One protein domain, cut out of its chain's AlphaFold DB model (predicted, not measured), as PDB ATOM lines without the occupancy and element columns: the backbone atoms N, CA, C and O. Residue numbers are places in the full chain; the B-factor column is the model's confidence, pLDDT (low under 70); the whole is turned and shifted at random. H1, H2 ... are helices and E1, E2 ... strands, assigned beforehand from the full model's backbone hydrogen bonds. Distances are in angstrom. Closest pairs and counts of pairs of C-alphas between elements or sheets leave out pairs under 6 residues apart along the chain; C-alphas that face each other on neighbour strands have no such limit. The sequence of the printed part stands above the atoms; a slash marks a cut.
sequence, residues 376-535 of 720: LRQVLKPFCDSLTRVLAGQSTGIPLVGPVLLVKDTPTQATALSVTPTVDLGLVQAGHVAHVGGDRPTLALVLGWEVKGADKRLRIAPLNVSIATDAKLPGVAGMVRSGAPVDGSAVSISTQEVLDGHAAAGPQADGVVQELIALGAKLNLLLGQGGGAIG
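What this domain is: This is residues 376 to 535 of the 720 residues of an uncharacterized protein of Corallococcus exercitus (UniProt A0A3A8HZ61). A strongly twisted sheet of four strands has two helices, H1 and the longer H3, over its E2 and E3 part, making two layers, while long unnamed stretches wind round it. H1 and H3 run opposite ways and, with short H4, reach beyond the sheet; short H2 packs on H3. The 160 printed residues include H1 E1 E2 E3 E4 H2 H3 H4 in chain order; the sheet runs E1 E4 E3 E2, all antiparallel. The class is mixed, with under half of the residues in named elements. The whole is compact, radius of gyration of the C-alphas 15.4 A, spanning 48 by 40 by 25 A.

How they stand to each other: E2 (432 to 436), E3 (442 to 452) and E4 (455 to 460) form a meander, each strand the antiparallel neighbour of the one before; with E1 (416 to 419) beside E4 they make a Greek key, the first strand neighbouring the fourth. N 444 and O 434 are 2.8 A apart, N 457 and O 450 2.9 A, N 417 and O 458 2.8 A, within hydrogen-bond range. E3 bends by 79 degrees at residue 447. H3 (507 to 527) is on the sheet, height 7.3 A; C-alphas 442 and 512 are closest, 4.3 A. H1 (376 to 391) is on it, height 8.5 A; C-alphas 386 and 432 are closest to E2, 5.7 A. H1 touches H3 with residues 384 to 387 alone, C-alphas 387 and 516 closest at 7.3 A, at a shallow tilt of 34 degrees, only just short of steep. H2 (495 to 500) only just touches H3, with 3 pairs of C-alphas within 8 A, 498 and 513 closest at 6.3 A. H4 (529 to 534) and H3 meet only through their link. Every O i to N i+4 pair is within range in H2, against 10 of 12 in H1, 14 of 17 in H3 and 0 of 2 in H4, where 2 of 3 O i to N i+3 pairs are.

Where its parts are: H1 begins at C-alpha 376 (171.069, 345.879, 304.427) and spans 22.6 A; E3 spans 24.2 A; H3 spans 30.6 A, and H4 ends at C-alpha 534 (166.688, 341.869, 299.489).

The domain as a whole: The farthest C-alphas, of Ala 471 and Ala 533, are 50.4 A apart. The printed part has no cut. The links H1 to E1, E1 to E2 and E4 to H2 are long. Residues 421 to 424 and 530 to 532 have pLDDT under 70.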
ATOM      1  N   LEU A 376     170.107 346.813 305.020       92.75
ATOM      2  CA  LEU A 376     171.069 345.879 304.427       92.75
ATOM      3  C   LEU A 376     171.259 346.167 302.942       92.75
ATOM      4  O   LEU A 376     172.389 346.315 302.482       92.75
ATOM      5  N   ARG A 377     170.159 346.342 302.202       93.12
ATOM      6  CA  ARG A 377     170.207 346.713 300.787       93.12
ATOM      7  C   ARG A 377     170.945 348.031 300.572       93.12
ATOM      8  O   ARG A 377     171.792 348.117 299.689       93.12
ATOM      9  N   GLN A 378     170.638 349.052 301.373       92.38
ATOM     10  CA  GLN A 378     171.283 350.359 301.274       92.38
ATOM     11  C   GLN A 378     172.795 350.276 301.530       92.38
ATOM     12  O   GLN A 378     173.554 350.970 300.858       92.38
ATOM     13  N   VAL A 379     173.229 349.445 302.483       92.00
ATOM     14  CA  VAL A 379     174.645 349.295 302.844       92.00
ATOM     15  C   VAL A 379     175.402 348.410 301.857       92.00
ATOM     16  O   VAL A 379     176.521 348.757 301.510       92.00
ATOM     17  N   LEU A 380     174.818 347.312 301.372       93.25
ATOM     18  CA  LEU A 380     175.502 346.355 300.488       93.25
ATOM     19  C   LEU A 380     175.489 346.768 299.010       93.25
ATOM     20  O   LEU A 380     176.352 346.342 298.241       93.25
ATOM     21  N   LYS A 381     174.541 347.617 298.596       93.19
ATOM     22  CA  LYS A 381     174.439 348.077 297.206       93.19
ATOM     23  C   LYS A 381     175.721 348.761 296.693       93.19
ATOM     24  O   LYS A 381     176.166 348.366 295.618       93.19
ATOM     25  N   PRO A 382     176.356 349.705 297.418       92.44
ATOM     26  CA  PRO A 382     177.620 350.307 296.986       92.44
ATOM     27  C   PRO A 382     178.741 349.296 296.721       92.44
ATOM     28  O   PRO A 382     179.472 349.461 295.751       92.44
ATOM     29  N   PHE A 383     178.837 348.227 297.520       93.88
ATOM     30  CA  PHE A 383     179.836 347.165 297.336       93.88
ATOM     31  C   PHE A 383     179.602 346.419 296.015       93.88
ATOM     32  O   PHE A 383     180.535 346.212 295.241       93.88
ATOM     33  N   CYS A 384     178.343 346.071 295.726       94.38
ATOM     34  CA  CYS A 384     177.963 345.418 294.471       94.38
ATOM     35  C   CYS A 384     178.187 346.342 293.265       94.38
ATOM     36  O   CYS A 384     178.757 345.926 292.256       94.38
ATOM     37  N   ASP A 385     177.762 347.604 293.369       93.75
ATOM     38  CA  ASP A 385     177.883 348.592 292.296       93.75
ATOM     39  C   ASP A 385     179.365 348.901 291.996       93.75
ATOM     40  O   ASP A 385     179.752 348.980 290.831       93.75
ATOM     41  N   SER A 386     180.213 349.035 293.027       92.75
ATOM     42  CA  SER A 386     181.647 349.304 292.858       92.75
ATOM     43  C   SER A 386     182.380 348.109 292.247       92.75
ATOM     44  O   SER A 386     183.099 348.289 291.264       92.75
ATOM     45  N   LEU A 387     182.122 346.882 292.719       94.00
ATOM     46  CA  LEU A 387     182.683 345.672 292.108       94.00
ATOM     47  C   LEU A 387     182.250 345.524 290.638       94.00
ATOM     48  O   LEU A 387     183.073 345.204 289.784       94.00
ATOM     49  N   THR A 388     180.986 345.821 290.322       94.31
ATOM     50  CA  THR A 388     180.476 345.794 288.938       94.31
ATOM     51  C   THR A 388     181.245 346.758 288.034       94.31
ATOM     52  O   THR A 388     181.591 346.399 286.911       94.31
ATOM     53  N   ARG A 389     181.548 347.970 288.517       93.31
ATOM     54  CA  ARG A 389     182.331 348.954 287.752       93.31
ATOM     55  C   ARG A 389     183.760 348.485 287.507       93.31
ATOM     56  O   ARG A 389     184.228 348.597 286.378       93.31
ATOM     57  N   VAL A 390     184.424 347.933 288.525       92.62
ATOM     58  CA  VAL A 390     185.794 347.412 288.380       92.62
ATOM     59  C   VAL A 390     185.828 346.254 287.377       92.62
ATOM     60  O   VAL A 390     186.650 346.268 286.469       92.62
ATOM     61  N   LEU A 391     184.888 345.306 287.469       93.06
ATOM     62  CA  LEU A 391     184.768 344.199 286.509       93.06
ATOM     63  C   LEU A 391     184.500 344.677 285.074       93.06
ATOM     64  O   LEU A 391     184.918 344.030 284.120       93.06
ATOM     65  N   ALA A 392     183.813 345.809 284.915       91.94
ATOM     66  CA  ALA A 392     183.553 346.425 283.618       91.94
ATOM     67  C   ALA A 392     184.722 347.290 283.099       91.94
ATOM     68  O   ALA A 392     184.568 347.941 282.064       91.94
ATOM     69  N   GLY A 393     185.856 347.356 283.811       91.06
ATOM     70  CA  GLY A 393     186.982 348.229 283.464       91.06
ATOM     71  C   GLY A 393     186.633 349.719 283.528       91.06
ATOM     72  O   GLY A 393     187.214 350.531 282.813       91.06
ATOM     73  N   GLN A 394     185.638 350.089 284.334       92.94
ATOM     74  CA  GLN A 394     185.206 351.469 284.532       92.94
ATOM     75  C   GLN A 394     185.889 352.077 285.760       92.94
ATOM     76  O   GLN A 394     186.513 351.381 286.560       92.94
ATOM     77  N   SER A 395     185.743 353.395 285.930       89.19
ATOM     78  CA  SER A 395     186.124 354.071 287.174       89.19
ATOM     79  C   SER A 395     185.524 353.341 288.379       89.19
ATOM     80  O   SER A 395     184.321 353.064 288.394       89.19
ATOM     81  N   THR A 396     186.339 353.075 289.405       85.75
ATOM     82  CA  THR A 396     185.916 352.333 290.610       85.75
ATOM     83  C   THR A 396     184.719 352.980 291.320       85.75
ATOM     84  O   THR A 396     183.994 352.328 292.081       85.75
ATOM     85  N   GLY A 397     184.474 354.266 291.042       83.69
ATOM     86  CA  GLY A 397     183.322 355.009 291.521       83.69
ATOM     87  C   GLY A 397     183.559 355.802 292.792       83.69
ATOM     88  O   GLY A 397     182.623 356.456 293.249       83.69
ATOM     89  N   ILE A 398     184.765 355.749 293.362       88.00
ATOM     90  CA  ILE A 398     185.088 356.539 294.545       88.00
ATOM     91  C   ILE A 398     185.180 358.035 294.177       88.00
ATOM     92  O   ILE A 398     185.929 358.401 293.268       88.00
ATOM     93  N   PRO A 399     184.431 358.926 294.854       85.94
ATOM     94  CA  PRO A 399     184.415 360.350 294.530       85.94
ATOM     95  C   PRO A 399     185.584 361.077 295.209       85.94
ATOM     96  O   PRO A 399     185.410 361.741 296.230       85.94
ATOM     97  N   LEU A 400     186.791 360.930 294.659       82.00
ATOM     98  CA  LEU A 400     187.982 361.672 295.089       82.00
ATOM     99  C   LEU A 400     188.192 362.907 294.197       82.00
ATOM    100  O   LEU A 400     188.035 362.835 292.981       82.00
ATOM    101  N   VAL A 401     188.539 364.049 294.802       71.75
ATOM    102  CA  VAL A 401     188.748 365.328 294.099       71.75
ATOM    103  C   VAL A 401     190.231 365.703 294.122       71.75
ATOM    104  O   VAL A 401     190.819 365.846 295.195       71.75
ATOM    105  N   GLY A 402     190.813 365.919 292.939       73.38
ATOM    106  CA  GLY A 402     192.220 366.299 292.769       73.38
ATOM    107  C   GLY A 402     193.211 365.135 292.943       73.38
ATOM    108  O   GLY A 402     192.795 363.995 293.142       73.38
ATOM    109  N   PRO A 403     194.529 365.400 292.847       77.38
ATOM    110  CA  PRO A 403     195.553 364.378 293.045       77.38
ATOM    111  C   PRO A 403     195.629 363.985 294.527       77.38
ATOM    112  O   PRO A 403     196.078 364.764 295.374       77.38
ATOM    113  N   VAL A 404     195.184 362.769 294.841       88.44
ATOM    114  CA  VAL A 404     195.231 362.200 296.193       88.44
ATOM    115  C   VAL A 404     196.401 361.232 296.282       88.44
ATOM    116  O   VAL A 404     196.521 360.315 295.472       88.44
ATOM    117  N   LEU A 405     197.272 361.446 297.267       91.31
ATOM    118  CA  LEU A 405     198.485 360.656 297.460       91.31
ATOM    119  C   LEU A 405     198.519 360.075 298.871       91.31
ATOM    120  O   LEU A 405     198.056 360.707 299.827       91.31
ATOM    121  N   LEU A 406     199.122 358.896 299.000       92.00
ATOM    122  CA  LEU A 406     199.470 358.313 300.289       92.00
ATOM    123  C   LEU A 406     200.535 359.154 300.992       92.00
ATOM    124  O   LEU A 406     201.583 359.460 300.431       92.00
ATOM    125  N   VAL A 407     200.288 359.502 302.250       90.31
ATOM    126  CA  VAL A 407     201.198 360.328 303.063       90.31
ATOM    127  C   VAL A 407     202.199 359.465 303.834       90.31
ATOM    128  O   VAL A 407     203.259 359.944 304.225       90.31
ATOM    129  N   LYS A 408     201.869 358.191 304.077       91.12
ATOM    130  CA  LYS A 408     202.666 357.263 304.891       91.12
ATOM    131  C   LYS A 408     202.748 355.901 304.213       91.12
ATOM    132  O   LYS A 408     201.789 355.474 303.569       91.12
ATOM    133  N   ASP A 409     203.878 355.231 304.404       92.19
ATOM    134  CA  ASP A 409     204.049 353.833 304.011       92.19
ATOM    135  C   ASP A 409     202.980 352.978 304.710       92.19
ATOM    136  O   ASP A 409     202.707 353.145 305.901       92.19
ATOM    137  N   THR A 410     202.336 352.097 303.946       91.12
ATOM    138  CA  THR A 410     201.144 351.355 304.368       91.12
ATOM    139  C   THR A 410     201.365 349.851 304.164       91.12
ATOM    140  O   THR A 410     201.533 349.424 303.020       91.12
ATOM    141  N   PRO A 411     201.382 349.036 305.235       91.88
ATOM    142  CA  PRO A 411     201.514 347.580 305.133       91.88
ATOM    143  C   PRO A 411     200.174 346.886 304.823       91.88
ATOM    144  O   PRO A 411     199.110 347.479 304.984       91.88
ATOM    145  N   THR A 412     200.214 345.598 304.464       83.81
ATOM    146  CA  THR A 412     199.025 344.739 304.227       83.81
ATOM    147  C   THR A 412     197.999 344.754 305.365       83.81
ATOM    148  O   THR A 412     196.798 344.788 305.125       83.81
ATOM    149  N   GLN A 413     198.459 344.797 306.618       83.12
ATOM    150  CA  GLN A 413     197.597 344.798 307.810       83.12
ATOM    151  C   GLN A 413     196.967 346.170 308.121       83.12
ATOM    152  O   GLN A 413     196.334 346.352 309.163       83.12
ATOM    153  N   ALA A 414     197.163 347.170 307.259       86.19
ATOM    154  CA  ALA A 414     196.612 348.494 307.481       86.19
ATOM    155  C   ALA A 414     195.082 348.494 307.392       86.19
ATOM    156  O   ALA A 414     194.486 347.980 306.452       86.19
ATOM    157  N   THR A 415     194.453 349.166 308.351       89.25
ATOM    158  CA  THR A 415     193.000 349.404 308.388       89.25
ATOM    159  C   THR A 415     192.632 350.833 307.982       89.25
ATOM    160  O   THR A 415     191.459 351.220 307.991       89.25
ATOM    161  N   ALA A 416     193.633 351.647 307.633       90.31
ATOM    162  CA  ALA A 416     193.435 353.009 307.170       90.31
ATOM    163  C   ALA A 416     194.567 353.491 306.249       90.31
ATOM    164  O   ALA A 416     195.741 353.235 306.513       90.31
ATOM    165  N   LEU A 417     194.210 354.272 305.228       90.44
ATOM    166  CA  LEU A 417     195.135 354.977 304.339       90.44
ATOM    167  C   LEU A 417     195.212 356.446 304.748       90.44
ATOM    168  O   LEU A 417     194.195 357.138 304.730       90.44
ATOM    169  N   SER A 418     196.398 356.944 305.098       91.25
ATOM    170  CA  SER A 418     196.602 358.381 305.343       91.25
ATOM    171  C   SER A 418     196.808 359.111 304.018       91.25
ATOM    172  O   SER A 418     197.744 358.785 303.291       91.25
ATOM    173  N   VAL A 419     195.951 360.089 303.715       89.75
ATOM    174  CA  VAL A 419     195.888 360.762 302.407       89.75
ATOM    175  C   VAL A 419     196.087 362.278 302.514       89.75
ATOM    176  O   VAL A 419     195.878 362.875 303.572       89.75
ATOM    177  N   THR A 420     196.524 362.906 301.420       82.38
ATOM    178  CA  THR A 420     196.829 364.347 301.338       82.38
ATOM    179  C   THR A 420     195.612 365.268 301.599       82.38
ATOM    180  O   THR A 420     194.456 364.864 301.450       82.38
ATOM    181  N   PRO A 421     195.837 366.533 302.020       57.88
ATOM    182  CA  PRO A 421     194.833 367.346 302.726       57.88
ATOM    183  C   PRO A 421     193.680 367.949 301.891       57.88
ATOM    184  O   PRO A 421     192.759 368.518 302.482       57.88
ATOM    185  N   THR A 422     193.647 367.818 300.563       59.16
ATOM    186  CA  THR A 422     192.679 368.514 299.678       59.16
ATOM    187  C   THR A 422     191.408 367.734 299.327       59.16
ATOM    188  O   THR A 422     190.582 368.234 298.571       59.16
ATOM    189  N   VAL A 423     191.207 366.537 299.882       63.03
ATOM    190  CA  VAL A 423     190.044 365.700 299.539       63.03
ATOM    191  C   VAL A 423     188.767 366.178 300.245       63.03
ATOM    192  O   VAL A 423     188.768 366.348 301.474       63.03
ATOM    193  N   ASP A 424     187.678 366.333 299.484       68.50
ATOM    194  CA  ASP A 424     186.304 366.356 300.007       68.50
ATOM    195  C   ASP A 424     185.848 364.920 300.311       68.50
ATOM    196  O   ASP A 424     185.176 364.251 299.526       68.50
ATOM    197  N   LEU A 425     186.281 364.411 301.466       72.25
ATOM    198  CA  LEU A 425     185.955 363.058 301.925       72.25
ATOM    199  C   LEU A 425     184.476 362.890 302.297       72.25
ATOM    200  O   LEU A 425     184.029 361.762 302.484       72.25
ATOM    201  N   GLY A 426     183.697 363.976 302.367       70.69
ATOM    202  CA  GLY A 426     182.279 363.931 302.722       70.69
ATOM    203  C   GLY A 426     181.429 363.106 301.752       70.69
ATOM    204  O   GLY A 426     180.390 362.577 302.148       70.69
ATOM    205  N   LEU A 427     181.890 362.944 300.508       79.44
ATOM    206  CA  LEU A 427     181.226 362.146 299.474       79.44
ATOM    207  C   LEU A 427     181.627 360.661 299.502       79.44
ATOM    208  O   LEU A 427     180.955 359.827 298.889       79.44
ATOM    209  N   VAL A 428     182.697 360.302 300.216       83.00
ATOM    210  CA  VAL A 428     183.190 358.925 300.293       83.00
ATOM    211  C   VAL A 428     182.330 358.119 301.266       83.00
ATOM    212  O   VAL A 428     182.319 358.354 302.475       83.00
ATOM    213  N   GLN A 429     181.607 357.140 300.725       83.38
ATOM    214  CA  GLN A 429     180.770 356.211 301.480       83.38
ATOM    215  C   GLN A 429     181.430 354.833 301.597       83.38
ATOM    216  O   GLN A 429     182.331 354.494 300.828       83.38
ATOM    217  N   ALA A 430     180.969 354.045 302.570       88.12
ATOM    218  CA  ALA A 430     181.366 352.651 302.708       88.12
ATOM    219  C   ALA A 430     180.938 351.837 301.475       88.12
ATOM    220  O   ALA A 430     179.844 352.042 300.947       88.12
ATOM    221  N   GLY A 431     181.793 350.912 301.048       88.94
ATOM    222  CA  GLY A 431     181.569 350.036 299.899       88.94
ATOM    223  C   GLY A 431     182.167 350.535 298.586       88.94
ATOM    224  O   GLY A 431     182.152 349.797 297.606       88.94
ATOM    225  N   HIS A 432     182.726 351.748 298.548       91.12
ATOM    226  CA  HIS A 432     183.538 352.172 297.410       91.12
ATOM    227  C   HIS A 432     184.878 351.437 297.395       91.12
ATOM    228  O   HIS A 432     185.507 351.255 298.433       91.12
ATOM    229  N   VAL A 433     185.351 351.086 296.207       93.12
ATOM    230  CA  VAL A 433     186.708 350.587 295.989       93.12
ATOM    231  C   VAL A 433     187.590 351.743 295.520       93.12
ATOM    232  O   VAL A 433     187.185 352.523 294.660       93.12
ATOM    233  N   ALA A 434     188.788 351.878 296.079       92.75
ATOM    234  CA  ALA A 434     189.825 352.779 295.582       92.75
ATOM    235  C   ALA A 434     190.934 351.972 294.905       92.75
ATOM    236  O   ALA A 434     191.280 350.889 295.373       92.75
ATOM    237  N   HIS A 435     191.506 352.507 293.832       94.00
ATOM    238  CA  HIS A 435     192.736 351.984 293.259       94.00
ATOM    239  C   HIS A 435     193.924 352.665 293.942       94.00
ATOM    240  O   HIS A 435     194.003 353.894 293.994       94.00
ATOM    241  N   VAL A 436     194.824 351.861 294.500       93.94
ATOM    242  CA  VAL A 436     196.064 352.323 295.122       93.94
ATOM    243  C   VAL A 436     197.211 351.916 294.206       93.94
ATOM    244  O   VAL A 436     197.491 350.728 294.058       93.94
ATOM    245  N   GLY A 437     197.842 352.897 293.561       91.81
ATOM    246  CA  GLY A 437     198.899 352.667 292.576       91.81
ATOM    247  C   GLY A 437     200.295 352.474 293.183       91.81
ATOM    248  O   GLY A 437     200.456 352.181 294.367       91.81
ATOM    249  N   GLY A 438     201.323 352.689 292.359       91.19
ATOM    250  CA  GLY A 438     202.735 352.525 292.726       91.19
ATOM    251  C   GLY A 438     203.322 351.189 292.264       91.19
ATOM    252  O   GLY A 438     202.728 350.495 291.444       91.19
ATOM    253  N   ASP A 439     204.496 350.833 292.794       91.62
ATOM    254  CA  ASP A 439     205.245 349.625 292.400       91.62
ATOM    255  C   ASP A 439     204.539 348.305 292.764       91.62
ATOM    256  O   ASP A 439     204.801 347.263 292.163       91.62
ATOM    257  N   ARG A 440     203.662 348.348 293.774       92.38
ATOM    258  CA  ARG A 440     202.877 347.219 294.295       92.38
ATOM    259  C   ARG A 440     201.399 347.627 294.360       92.38
ATOM    260  O   ARG A 440     200.905 347.905 295.456       92.38
ATOM    261  N   PRO A 441     200.716 347.757 293.208       93.38
ATOM    262  CA  PRO A 441     199.355 348.272 293.171       93.38
ATOM    263  C   PRO A 441     198.364 347.291 293.808       93.38
ATOM    264  O   PRO A 441     198.565 346.074 293.807       93.38
ATOM    265  N   THR A 442     197.269 347.826 294.346       94.19
ATOM    266  CA  THR A 442     196.179 347.039 294.935       94.19
ATOM    267  C   THR A 442     194.845 347.784 294.852       94.19
ATOM    268  O   THR A 442     194.787 348.976 294.534       94.19
ATOM    269  N   LEU A 443     193.756 347.078 295.145       94.06
ATOM    270  CA  LEU A 443     192.459 347.686 295.407       94.06
ATOM    271  C   LEU A 443     192.269 347.822 296.920       94.06
ATOM    272  O   LEU A 443     192.679 346.968 297.699       94.06
ATOM    273  N   ALA A 444     191.632 348.905 297.343       93.19
ATOM    274  CA  ALA A 444     191.303 349.146 298.737       93.19
ATOM    275  C   ALA A 444     189.790 349.299 298.889       93.19
ATOM    276  O   ALA A 444     189.200 350.261 298.389       93.19
ATOM    277  N   LEU A 445     189.155 348.365 299.597       93.12
ATOM    278  CA  LEU A 445     187.746 348.480 299.962       93.12
ATOM    279  C   LEU A 445     187.584 349.537 301.057       93.12
ATOM    280  O   LEU A 445     187.965 349.314 302.206       93.12
ATOM    281  N   VAL A 446     186.994 350.677 300.712       91.81
ATOM    282  CA  VAL A 446     186.783 351.801 301.621       91.81
ATOM    283  C   VAL A 446     185.535 351.572 302.469       91.81
ATOM    284  O   VAL A 446     184.425 351.413 301.967       91.81
ATOM    285  N   LEU A 447     185.719 351.597 303.786       90.00
ATOM    286  CA  LEU A 447     184.683 351.428 304.812       90.00
ATOM    287  C   LEU A 447     184.197 352.771 305.379       90.00
ATOM    288  O   LEU A 447     183.271 352.831 306.186       90.00
ATOM    289  N   GLY A 448     184.827 353.865 304.961       87.69
ATOM    290  CA  GLY A 448     184.482 355.225 305.341       87.69
ATOM    291  C   GLY A 448     185.719 356.106 305.407       87.69
ATOM    292  O   GLY A 448     186.762 355.800 304.831       87.69
ATOM    293  N   TRP A 449     185.616 357.200 306.147       87.12
ATOM    294  CA  TRP A 449     186.710 358.143 306.334       87.12
ATOM    295  C   TRP A 449     186.707 358.698 307.756       87.12
ATOM    296  O   TRP A 449     185.688 358.670 308.449       87.12
ATOM    297  N   GLU A 450     187.857 359.195 308.191       86.38
ATOM    298  CA  GLU A 450     188.022 359.853 309.482       86.38
ATOM    299  C   GLU A 450     189.059 360.980 309.408       86.38
ATOM    300  O   GLU A 450     189.926 361.009 308.530       86.38
ATOM    301  N   VAL A 451     188.973 361.913 310.357       83.69
ATOM    302  CA  VAL A 451     189.974 362.963 310.575       83.69
ATOM    303  C   VAL A 451     190.535 362.779 311.974       83.69
ATOM    304  O   VAL A 451     189.799 362.879 312.956       83.69
ATOM    305  N   LYS A 452     191.837 362.504 312.071       80.12
ATOM    306  CA  LYS A 452     192.545 362.329 313.342       80.12
ATOM    307  C   LYS A 452     193.611 363.413 313.478       80.12
ATOM    308  O   LYS A 452     194.736 363.264 313.007       80.12
ATOM    309  N   GLY A 453     193.246 364.522 314.122       80.19
ATOM    310  CA  GLY A 453     194.091 365.716 314.169       80.19
ATOM    311  C   GLY A 453     194.226 366.335 312.776       80.19
ATOM    312  O   GLY A 453     193.217 366.661 312.157       80.19
ATOM    313  N   ALA A 454     195.457 366.471 312.279       78.06
ATOM    314  CA  ALA A 454     195.731 366.939 310.917       78.06
ATOM    315  C   ALA A 454     195.694 365.817 309.854       78.06
ATOM    316  O   ALA A 454     195.647 366.114 308.661       78.06
ATOM    317  N   ASP A 455     195.696 364.540 310.264       82.94
ATOM    318  CA  ASP A 455     195.661 363.402 309.338       82.94
ATOM    319  C   ASP A 455     194.225 363.154 308.851       82.94
ATOM    320  O   ASP A 455     193.335 362.820 309.640       82.94
ATOM    321  N   LYS A 456     194.016 363.223 307.535       86.56
ATOM    322  CA  LYS A 456     192.819 362.692 306.873       86.56
ATOM    323  C   LYS A 456     193.062 361.235 306.481       86.56
ATOM    324  O   LYS A 456     194.100 360.923 305.893       86.56
ATOM    325  N   ARG A 457     192.129 360.339 306.813       89.25
ATOM    326  CA  ARG A 457     192.297 358.897 306.596       89.25
ATOM    327  C   ARG A 457     191.079 358.271 305.934       89.25
ATOM    328  O   ARG A 457     189.951 358.521 306.349       89.25
ATOM    329  N   LEU A 458     191.316 357.417 304.943       89.69
ATOM    330  CA  LEU A 458     190.310 356.488 304.430       89.69
ATOM    331  C   LEU A 458     190.358 355.228 305.284       89.69
ATOM    332  O   LEU A 458     191.409 354.600 305.365       89.69
ATOM    333  N   ARG A 459     189.249 354.854 305.921       90.44
ATOM    334  CA  ARG A 459     189.146 353.563 306.611       90.44
ATOM    335  C   ARG A 459     188.954 352.484 305.560       90.44
ATOM    336  O   ARG A 459     188.110 352.651 304.683       90.44
ATOM    337  N   ILE A 460     189.708 351.400 305.652       91.69
ATOM    338  CA  ILE A 460     189.717 350.334 304.649       91.69
ATOM    339  C   ILE A 460     189.661 348.956 305.306       91.69
ATOM    340  O   ILE A 460     190.020 348.804 306.475       91.69
ATOM    341  N   ALA A 461     189.216 347.953 304.552       89.19
ATOM    342  CA  ALA A 461     189.531 346.567 304.886       89.19
ATOM    343  C   ALA A 461     191.048 346.318 304.717       89.19
ATOM    344  O   ALA A 461     191.677 347.039 303.936       89.19
ATOM    345  N   PRO A 462     191.638 345.331 305.423       88.62
ATOM    346  CA  PRO A 462     193.041 344.959 305.234       88.62
ATOM    347  C   PRO A 462     193.375 344.733 303.758       88.62
ATOM    348  O   PRO A 462     192.588 344.119 303.036       88.62
ATOM    349  N   LEU A 463     194.527 345.237 303.317       87.75
ATOM    350  CA  LEU A 463     194.922 345.238 301.911       87.75
ATOM    351  C   LEU A 463     195.547 343.905 301.501       87.75
ATOM    352  O   LEU A 463     196.504 343.441 302.128       87.75
ATOM    353  N   ASN A 464     195.126 343.371 300.356       87.69
ATOM    354  CA  ASN A 464     195.898 342.360 299.642       87.69
ATOM    355  C   ASN A 464     196.990 343.037 298.797       87.69
ATOM    356  O   ASN A 464     196.793 343.369 297.629       87.69
ATOM    357  N   VAL A 465     198.155 343.280 299.403       88.62
ATOM    358  CA  VAL A 465     199.364 343.758 298.703       88.62
ATOM    359  C   VAL A 465     200.269 342.569 298.402       88.62
ATOM    360  O   VAL A 465     200.427 341.681 299.237       88.62
ATOM    361  N   SER A 466     200.900 342.570 297.226       88.44
ATOM    362  CA  SER A 466     201.843 341.523 296.826       88.44
ATOM    363  C   SER A 466     202.992 341.366 297.830       88.44
ATOM    364  O   SER A 466     203.707 342.326 298.126       88.44
ATOM    365  N   ILE A 467     203.196 340.136 298.306       88.56
ATOM    366  CA  ILE A 467     204.277 339.741 299.224       88.56
ATOM    367  C   ILE A 467     205.451 339.047 298.512       88.56
ATOM    368  O   ILE A 467     206.356 338.550 299.170       88.56
ATOM    369  N   ALA A 468     205.466 339.016 297.177       87.12
ATOM    370  CA  ALA A 468     206.525 338.357 296.411       87.12
ATOM    371  C   ALA A 468     207.883 339.076 296.565       87.12
ATOM    372  O   ALA A 468     207.969 340.293 296.354       87.12
ATOM    373  N   THR A 469     208.939 338.320 296.887       85.06
ATOM    374  CA  THR A 469     210.254 338.821 297.346       85.06
ATOM    375  C   THR A 469     211.407 338.694 296.337       85.06
ATOM    376  O   THR A 469     212.559 338.896 296.714       85.06
ATOM    377  N   ASP A 470     211.148 338.397 295.058       83.19
ATOM    378  CA  ASP A 470     212.211 338.327 294.038       83.19
ATOM    379  C   ASP A 470     212.925 339.689 293.880       83.19
ATOM    380  O   ASP A 470     212.289 340.735 293.747       83.19
ATOM    381  N   ALA A 471     214.264 339.658 293.888       72.75
ATOM    382  CA  ALA A 471     215.156 340.814 293.804       72.75
ATOM    383  C   ALA A 471     214.953 341.690 292.553       72.75
ATOM    384  O   ALA A 471     215.412 342.833 292.533       72.75
ATOM    385  N   LYS A 472     214.291 341.179 291.506       85.12
ATOM    386  CA  LYS A 472     213.946 341.943 290.294       85.12
ATOM    387  C   LYS A 472     212.585 342.634 290.364       85.12
ATOM    388  O   LYS A 472     212.267 343.414 289.466       85.12
ATOM    389  N   LEU A 473     211.771 342.346 291.378       87.69
ATOM    390  CA  LEU A 473     210.441 342.931 291.501       87.69
ATOM    391  C   LEU A 473     210.529 344.342 292.104       87.69
ATOM    392  O   LEU A 473     211.189 344.526 293.127       87.69
ATOM    393  N   PRO A 474     209.843 345.339 291.520       88.81
ATOM    394  CA  PRO A 474     209.858 346.707 292.033       88.81
ATOM    395  C   PRO A 474     209.138 346.815 293.391       88.81
ATOM    396  O   PRO A 474     208.285 345.991 293.726       88.81
ATOM    397  N   GLY A 475     209.455 347.847 294.179       88.94
ATOM    398  CA  GLY A 475     208.820 348.115 295.476       88.94
ATOM    399  C   GLY A 475     209.207 347.161 296.619       88.94
ATOM    400  O   GLY A 475     210.017 346.252 296.466       88.94
ATOM    401  N   VAL A 476     208.620 347.384 297.801       90.50
ATOM    402  CA  VAL A 476     208.846 346.566 299.009       90.50
ATOM    403  C   VAL A 476     207.696 345.569 299.164       90.50
ATOM    404  O   VAL A 476     206.532 345.962 299.131       90.50
ATOM    405  N   ALA A 477     208.014 344.284 299.345       90.25
ATOM    406  CA  ALA A 477     207.015 343.235 299.540       90.25
ATOM    407  C   ALA A 477     206.075 343.555 300.720       90.25
ATOM    408  O   ALA A 477     206.519 343.942 301.801       90.25
ATOM    409  N   GLY A 478     204.768 343.399 300.498       90.38
ATOM    410  CA  GLY A 478     203.724 343.628 301.497       90.38
ATOM    411  C   GLY A 478     203.502 345.097 301.879       90.38
ATOM    412  O   GLY A 478     202.862 345.362 302.899       90.38
ATOM    413  N   MET A 479     204.029 346.053 301.107       92.31
ATOM    414  CA  MET A 479     203.980 347.472 301.455       92.31
ATOM    415  C   MET A 479     203.705 348.367 300.246       92.31
ATOM    416  O   MET A 479     204.357 348.263 299.208       92.31
ATOM    417  N   VAL A 480     202.792 349.321 300.425       92.56
ATOM    418  CA  VAL A 480     202.610 350.453 299.513       92.56
ATOM    419  C   VAL A 480     203.363 351.656 300.073       92.56
ATOM    420  O   VAL A 480     203.173 352.037 301.230       92.56
ATOM    421  N   ARG A 481     204.237 352.258 299.265       94.00
ATOM    422  CA  ARG A 481     205.043 353.417 299.669       94.00
ATOM    423  C   ARG A 481     204.222 354.705 299.695       94.00
ATOM    424  O   ARG A 481     203.303 354.905 298.899       94.00
ATOM    425  N   SER A 482     204.606 355.610 300.587       93.00
ATOM    426  CA  SER A 482     204.186 357.009 300.548       93.00
ATOM    427  C   SER A 482     204.465 357.630 299.171       93.00
ATOM    428  O   SER A 482     205.420 357.275 298.482       93.00
ATOM    429  N   GLY A 483     203.586 358.534 298.746       91.75
ATOM    430  CA  GLY A 483     203.585 359.128 297.411       91.75
ATOM    431  C   GLY A 483     202.804 358.338 296.356       91.75
ATOM    432  O   GLY A 483     202.566 358.880 295.280       91.75
ATOM    433  N   ALA A 484     202.353 357.111 296.639       93.44
ATOM    434  CA  ALA A 484     201.504 356.364 295.712       93.44
ATOM    435  C   ALA A 484     200.128 357.044 295.516       93.44
ATOM    436  O   ALA A 484     199.539 357.520 296.498       93.44
ATOM    437  N   PRO A 485     199.604 357.100 294.275       92.81
ATOM    438  CA  PRO A 485     198.294 357.675 293.999       92.81
ATOM    439  C   PRO A 485     197.173 356.797 294.552       92.81
ATOM    440  O   PRO A 485     197.241 355.569 294.490       92.81
ATOM    441  N   VAL A 486     196.135 357.444 295.080       92.00
ATOM    442  CA  VAL A 486     194.882 356.809 295.501       92.00
ATOM    443  C   VAL A 486     193.763 357.446 294.699       92.00
ATOM    444  O   VAL A 486     193.439 358.608 294.918       92.00
ATOM    445  N   ASP A 487     193.171 356.729 293.757       89.38
ATOM    446  CA  ASP A 487     192.167 357.314 292.872       89.38
ATOM    447  C   ASP A 487     191.048 356.331 292.507       89.38
ATOM    448  O   ASP A 487     190.983 355.195 292.982       89.38
ATOM    449  N   GLY A 488     190.092 356.827 291.721       85.44
ATOM    450  CA  GLY A 488     189.020 356.030 291.139       85.44
ATOM    451  C   GLY A 488     189.237 355.741 289.661       85.44
ATOM    452  O   GLY A 488     188.254 355.650 288.928       85.44
ATOM    453  N   SER A 489     190.484 355.688 289.187       85.12
ATOM    454  CA  SER A 489     190.782 355.412 287.778       85.12
ATOM    455  C   SER A 489     190.239 354.049 287.338       85.12
ATOM    456  O   SER A 489     189.955 353.165 288.147       85.12
ATOM    457  N   ALA A 490     190.022 353.906 286.031       84.31
ATOM    458  CA  ALA A 490     189.649 352.628 285.450       84.31
ATOM    459  C   ALA A 490     190.809 351.637 285.598       84.31
ATOM    460  O   ALA A 490     191.927 351.923 285.172       84.31
ATOM    461  N   VAL A 491     190.523 350.472 286.171       85.69
ATOM    462  CA  VAL A 491     191.487 349.379 286.303       85.69
ATOM    463  C   VAL A 491     191.132 348.323 285.267       85.69
ATOM    464  O   VAL A 491     190.052 347.740 285.313       85.69
ATOM    465  N   SER A 492     192.018 348.109 284.295       86.06
ATOM    466  CA  SER A 492     191.817 347.093 283.263       86.06
ATOM    467  C   SER A 492     192.276 345.740 283.789       86.06
ATOM    468  O   SER A 492     193.470 345.542 283.985       86.06
ATOM    469  N   ILE A 493     191.332 344.821 283.990       89.56
ATOM    470  CA  ILE A 493     191.595 343.439 284.402       89.56
ATOM    471  C   ILE A 493     190.934 342.527 283.373       89.56
ATOM    472  O   ILE A 493     189.731 342.620 283.124       89.56
ATOM    473  N   SER A 494     191.718 341.664 282.741       90.44
ATOM    474  CA  SER A 494     191.208 340.696 281.777       90.44
ATOM    475  C   SER A 494     190.486 339.545 282.475       90.44
ATOM    476  O   SER A 494     190.793 339.170 283.606       90.44
ATOM    477  N   THR A 495     189.539 338.915 281.776       88.19
ATOM    478  CA  THR A 495     188.887 337.697 282.276       88.19
ATOM    479  C   THR A 495     189.906 336.601 282.586       88.19
ATOM    480  O   THR A 495     189.725 335.880 283.559       88.19
ATOM    481  N   GLN A 496     190.988 336.509 281.807       88.38
ATOM    482  CA  GLN A 496     192.043 335.522 282.020       88.38
ATOM    483  C   GLN A 496     192.788 335.758 283.339       88.38
ATOM    484  O   GLN A 496     192.945 334.817 284.103       88.38
ATOM    485  N   GLU A 497     193.141 337.005 283.669       91.19
ATOM    486  CA  GLU A 497     193.747 337.338 284.969       91.19
ATOM    487  C   GLU A 497     192.833 336.945 286.137       91.19
ATOM    488  O   GLU A 497     193.289 336.403 287.138       91.19
ATOM    489  N   VAL A 498     191.517 337.148 285.999       89.69
ATOM    490  CA  VAL A 498     190.544 336.737 287.023       89.69
ATOM    491  C   VAL A 498     190.439 335.211 287.138       89.69
ATOM    492  O   VAL A 498     190.297 334.700 288.251       89.69
ATOM    493  N   LEU A 499     190.484 334.480 286.020       87.19
ATOM    494  CA  LEU A 499     190.475 333.014 286.014       87.19
ATOM    495  C   LEU A 499     191.745 332.452 286.660       87.19
ATOM    496  O   LEU A 499     191.639 331.564 287.503       87.19
ATOM    497  N   ASP A 500     192.898 333.028 286.324       85.00
ATOM    498  CA  ASP A 500     194.209 332.579 286.792       85.00
ATOM    499  C   ASP A 500     194.526 333.070 288.216       85.00
ATOM    500  O   ASP A 500     195.391 332.531 288.901       85.00
ATOM    501  N   GLY A 501     193.843 334.113 288.693       87.75
ATOM    502  CA  GLY A 501     194.113 334.727 289.996       87.75
ATOM    503  C   GLY A 501     195.423 335.522 290.069       87.75
ATOM    504  O   GLY A 501     195.824 335.916 291.164       87.75
ATOM    505  N   HIS A 502     196.061 335.781 288.925       88.62
ATOM    506  CA  HIS A 502     197.337 336.487 288.809       88.62
ATOM    507  C   HIS A 502     197.253 337.609 287.777       88.62
ATOM    508  O   HIS A 502     196.534 337.504 286.782       88.62
ATOM    509  N   ALA A 503     198.002 338.683 288.006       91.19
ATOM    510  CA  ALA A 503     198.090 339.805 287.087       91.19
ATOM    511  C   ALA A 503     199.038 339.486 285.923       91.19
ATOM    512  O   ALA A 503     200.145 338.978 286.114       91.19
ATOM    513  N   ALA A 504     198.670 339.892 284.709       90.06
ATOM    514  CA  ALA A 504     199.510 339.746 283.521       90.06
ATOM    515  C   ALA A 504     200.799 340.582 283.615       90.06
ATOM    516  O   ALA A 504     201.807 340.259 282.988       90.06
ATOM    517  N   ALA A 505     200.782 341.645 284.425       88.06
ATOM    518  CA  ALA A 505     201.950 342.469 284.714       88.06
ATOM    519  C   ALA A 505     202.988 341.768 285.618       88.06
ATOM    520  O   ALA A 505     204.114 342.256 285.723       88.06
ATOM    521  N   GLY A 506     202.638 340.638 286.240       90.00
ATOM    522  CA  GLY A 506     203.512 339.840 287.099       90.00
ATOM    523  C   GLY A 506     203.167 339.912 288.594       90.00
ATOM    524  O   GLY A 506     202.313 340.708 289.001       90.00
ATOM    525  N   PRO A 507     203.869 339.121 289.435       89.94
ATOM    526  CA  PRO A 507     203.512 338.890 290.840       89.94
ATOM    527  C   PRO A 507     203.430 340.148 291.709       89.94
ATOM    528  O   PRO A 507     202.741 340.170 292.726       89.94
ATOM    529  N   GLN A 508     204.135 341.219 291.341       90.62
ATOM    530  CA  GLN A 508     204.091 342.511 292.029       90.62
ATOM    531  C   GLN A 508     202.723 343.210 291.926       90.62
ATOM    532  O   GLN A 508     202.398 344.014 292.797       90.62
ATOM    533  N   ALA A 509     201.923 342.887 290.903       90.56
ATOM    534  CA  ALA A 509     200.616 343.490 290.628       90.56
ATOM    535  C   ALA A 509     199.419 342.593 291.001       90.56
ATOM    536  O   ALA A 509     198.271 343.018 290.864       90.56
ATOM    537  N   ASP A 510     199.662 341.383 291.519       91.12
ATOM    538  CA  ASP A 510     198.612 340.410 291.869       91.12
ATOM    539  C   ASP A 510     197.587 340.941 292.882       91.12
ATOM    540  O   ASP A 510     196.437 340.501 292.888       91.12
ATOM    541  N   GLY A 511     197.966 341.918 293.713       90.88
ATOM    542  CA  GLY A 511     197.097 342.484 294.749       90.88
ATOM    543  C   GLY A 511     195.763 343.018 294.217       90.88
ATOM    544  O   GLY A 511     194.728 342.853 294.859       90.88
ATOM    545  N   VAL A 512     195.762 343.589 293.008       92.75
ATOM    546  CA  VAL A 512     194.546 344.081 292.341       92.75
ATOM    547  C   VAL A 512     193.573 342.936 292.034       92.75
ATOM    548  O   VAL A 512     192.382 343.032 292.332       92.75
ATOM    549  N   VAL A 513     194.079 341.843 291.455       92.81
ATOM    550  CA  VAL A 513     193.279 340.676 291.047       92.81
ATOM    551  C   VAL A 513     192.784 339.907 292.273       92.81
ATOM    552  O   VAL A 513     191.610 339.541 292.347       92.81
ATOM    553  N   GLN A 514     193.650 339.713 293.267       91.69
ATOM    554  CA  GLN A 514     193.317 338.990 294.494       91.69
ATOM    555  C   GLN A 514     192.253 339.718 295.323       91.69
ATOM    556  O   GLN A 514     191.317 339.080 295.807       91.69
ATOM    557  N   GLU A 515     192.333 341.048 295.454       91.94
ATOM    558  CA  GLU A 515     191.313 341.814 296.178       91.94
ATOM    559  C   GLU A 515     189.952 341.769 295.466       91.94
ATOM    560  O   GLU A 515     188.915 341.626 296.116       91.94
ATOM    561  N   LEU A 516     189.944 341.830 294.129       93.56
ATOM    562  CA  LEU A 516     188.729 341.685 293.326       93.56
ATOM    563  C   LEU A 516     188.037 340.336 293.589       93.56
ATOM    564  O   LEU A 516     186.825 340.288 293.824       93.56
ATOM    565  N   ILE A 517     188.811 339.246 293.571       93.12
ATOM    566  CA  ILE A 517     188.324 337.887 293.839       93.12
ATOM    567  C   ILE A 517     187.809 337.779 295.278       93.12
ATOM    568  O   ILE A 517     186.701 337.283 295.495       93.12
ATOM    569  N   ALA A 518     188.570 338.288 296.249       92.50
ATOM    570  CA  ALA A 518     188.202 338.259 297.659       92.50
ATOM    571  C   ALA A 518     186.897 339.024 297.928       92.50
ATOM    572  O   ALA A 518     186.025 338.527 298.647       92.50
ATOM    573  N   LEU A 519     186.722 340.210 297.336       92.88
ATOM    574  CA  LEU A 519     185.493 340.996 297.465       92.88
ATOM    575  C   LEU A 519     184.288 340.261 296.862       92.88
ATOM    576  O   LEU A 519     183.242 340.172 297.509       92.88
ATOM    577  N   GLY A 520     184.437 339.692 295.664       93.12
ATOM    578  CA  GLY A 520     183.381 338.901 295.029       93.12
ATOM    579  C   GLY A 520     182.985 337.672 295.849       93.12
ATOM    580  O   GLY A 520     181.798 337.408 296.040       93.12
ATOM    581  N   ALA A 521     183.962 336.953 296.404       92.88
ATOM    582  CA  ALA A 521     183.712 335.785 297.244       92.88
ATOM    583  C   ALA A 521     183.003 336.155 298.562       92.88
ATOM    584  O   ALA A 521     182.044 335.492 298.951       92.88
ATOM    585  N   LYS A 522     183.396 337.261 299.208       94.06
ATOM    586  CA  LYS A 522     182.720 337.798 300.405       94.06
ATOM    587  C   LYS A 522     181.274 338.223 300.119       94.06
ATOM    588  O   LYS A 522     180.385 337.947 300.923       94.06
ATOM    589  N   LEU A 523     181.012 338.850 298.968       94.00
ATOM    590  CA  LEU A 523     179.646 339.191 298.549       94.00
ATOM    591  C   LEU A 523     178.808 337.943 298.252       94.00
ATOM    592  O   LEU A 523     177.639 337.902 298.630       94.00
ATOM    593  N   ASN A 524     179.396 336.908 297.647       91.56
ATOM    594  CA  ASN A 524     178.731 335.620 297.449       91.56
ATOM    595  C   ASN A 524     178.421 334.912 298.772       91.56
ATOM    596  O   ASN A 524     177.350 334.332 298.893       91.56
ATOM    597  N   LEU A 525     179.300 334.996 299.771       92.69
ATOM    598  CA  LEU A 525     179.045 334.441 301.100       92.69
ATOM    599  C   LEU A 525     177.850 335.124 301.791       92.69
ATOM    600  O   LEU A 525     177.006 334.447 302.371       92.69
ATOM    601  N   LEU A 526     177.753 336.456 301.706       92.44
ATOM    602  CA  LEU A 526     176.649 337.215 302.306       92.44
ATOM    603  C   LEU A 526     175.332 337.042 301.537       92.44
ATOM    604  O   LEU A 526     174.300 336.718 302.121       92.44
ATOM    605  N   LEU A 527     175.364 337.297 300.227       90.12
ATOM    606  CA  LEU A 527     174.175 337.373 299.381       90.12
ATOM    607  C   LEU A 527     173.818 336.010 298.792       90.12
ATOM    608  O   LEU A 527     172.654 335.632 298.800       90.12
ATOM    609  N   GLY A 528     174.800 335.268 298.286       84.44
ATOM    610  CA  GLY A 528     174.614 333.984 297.611       84.44
ATOM    611  C   GLY A 528     173.434 333.966 296.636       84.44
ATOM    612  O   GLY A 528     173.115 334.961 295.983       84.44
ATOM    613  N   GLN A 529     172.753 332.824 296.562       72.50
ATOM    614  CA  GLN A 529     171.482 332.693 295.840       72.50
ATOM    615  C   GLN A 529     170.316 333.428 296.538       72.50
ATOM    616  O   GLN A 529     169.338 333.788 295.882       72.50
ATOM    617  N   GLY A 530     170.415 333.677 297.848       61.34
ATOM    618  CA  GLY A 530     169.391 334.320 298.678       61.34
ATOM    619  C   GLY A 530     169.283 335.843 298.532       61.34
ATOM    620  O   GLY A 530     168.269 336.423 298.919       61.34
ATOM    621  N   GLY A 531     170.268 336.505 297.918       66.50
ATOM    622  CA  GLY A 531     170.328 337.962 297.765       66.50
ATOM    623  C   GLY A 531     169.112 338.543 297.039       66.50
ATOM    624  O   GLY A 531     168.725 339.693 297.278       66.50
ATOM    625  N   GLY A 532     168.432 337.721 296.232       64.75
ATOM    626  CA  GLY A 532     167.158 338.057 295.603       64.75
ATOM    627  C   GLY A 532     166.081 338.520 296.592       64.75
ATOM    628  O   GLY A 532     165.307 339.411 296.250       64.75
ATOM    629  N   ALA A 533     166.072 338.023 297.834       72.06
ATOM    630  CA  ALA A 533     165.093 338.410 298.857       72.06
ATOM    631  C   ALA A 533     165.214 339.886 299.282       72.06
ATOM    632  O   ALA A 533     164.209 340.550 299.532       72.06
ATOM    633  N   ILE A 534     166.434 340.430 299.297       81.38
ATOM    634  CA  ILE A 534     166.688 341.869 299.489       81.38
ATOM    635  C   ILE A 534     166.893 342.600 298.153       81.38
ATOM    636  O   ILE A 534     167.251 343.776 298.130       81.38
ATOM    637  N   GLY A 535     166.659 341.895 297.039       83.50
ATOM    638  CA  GLY A 535     166.847 342.297 295.649       83.50
ATOM    639  C   GLY A 535     168.208 342.922 295.358       83.50
ATOM    640  O   GLY A 535     168.278 344.000 294.756       83.50
TER     641      GLY A 535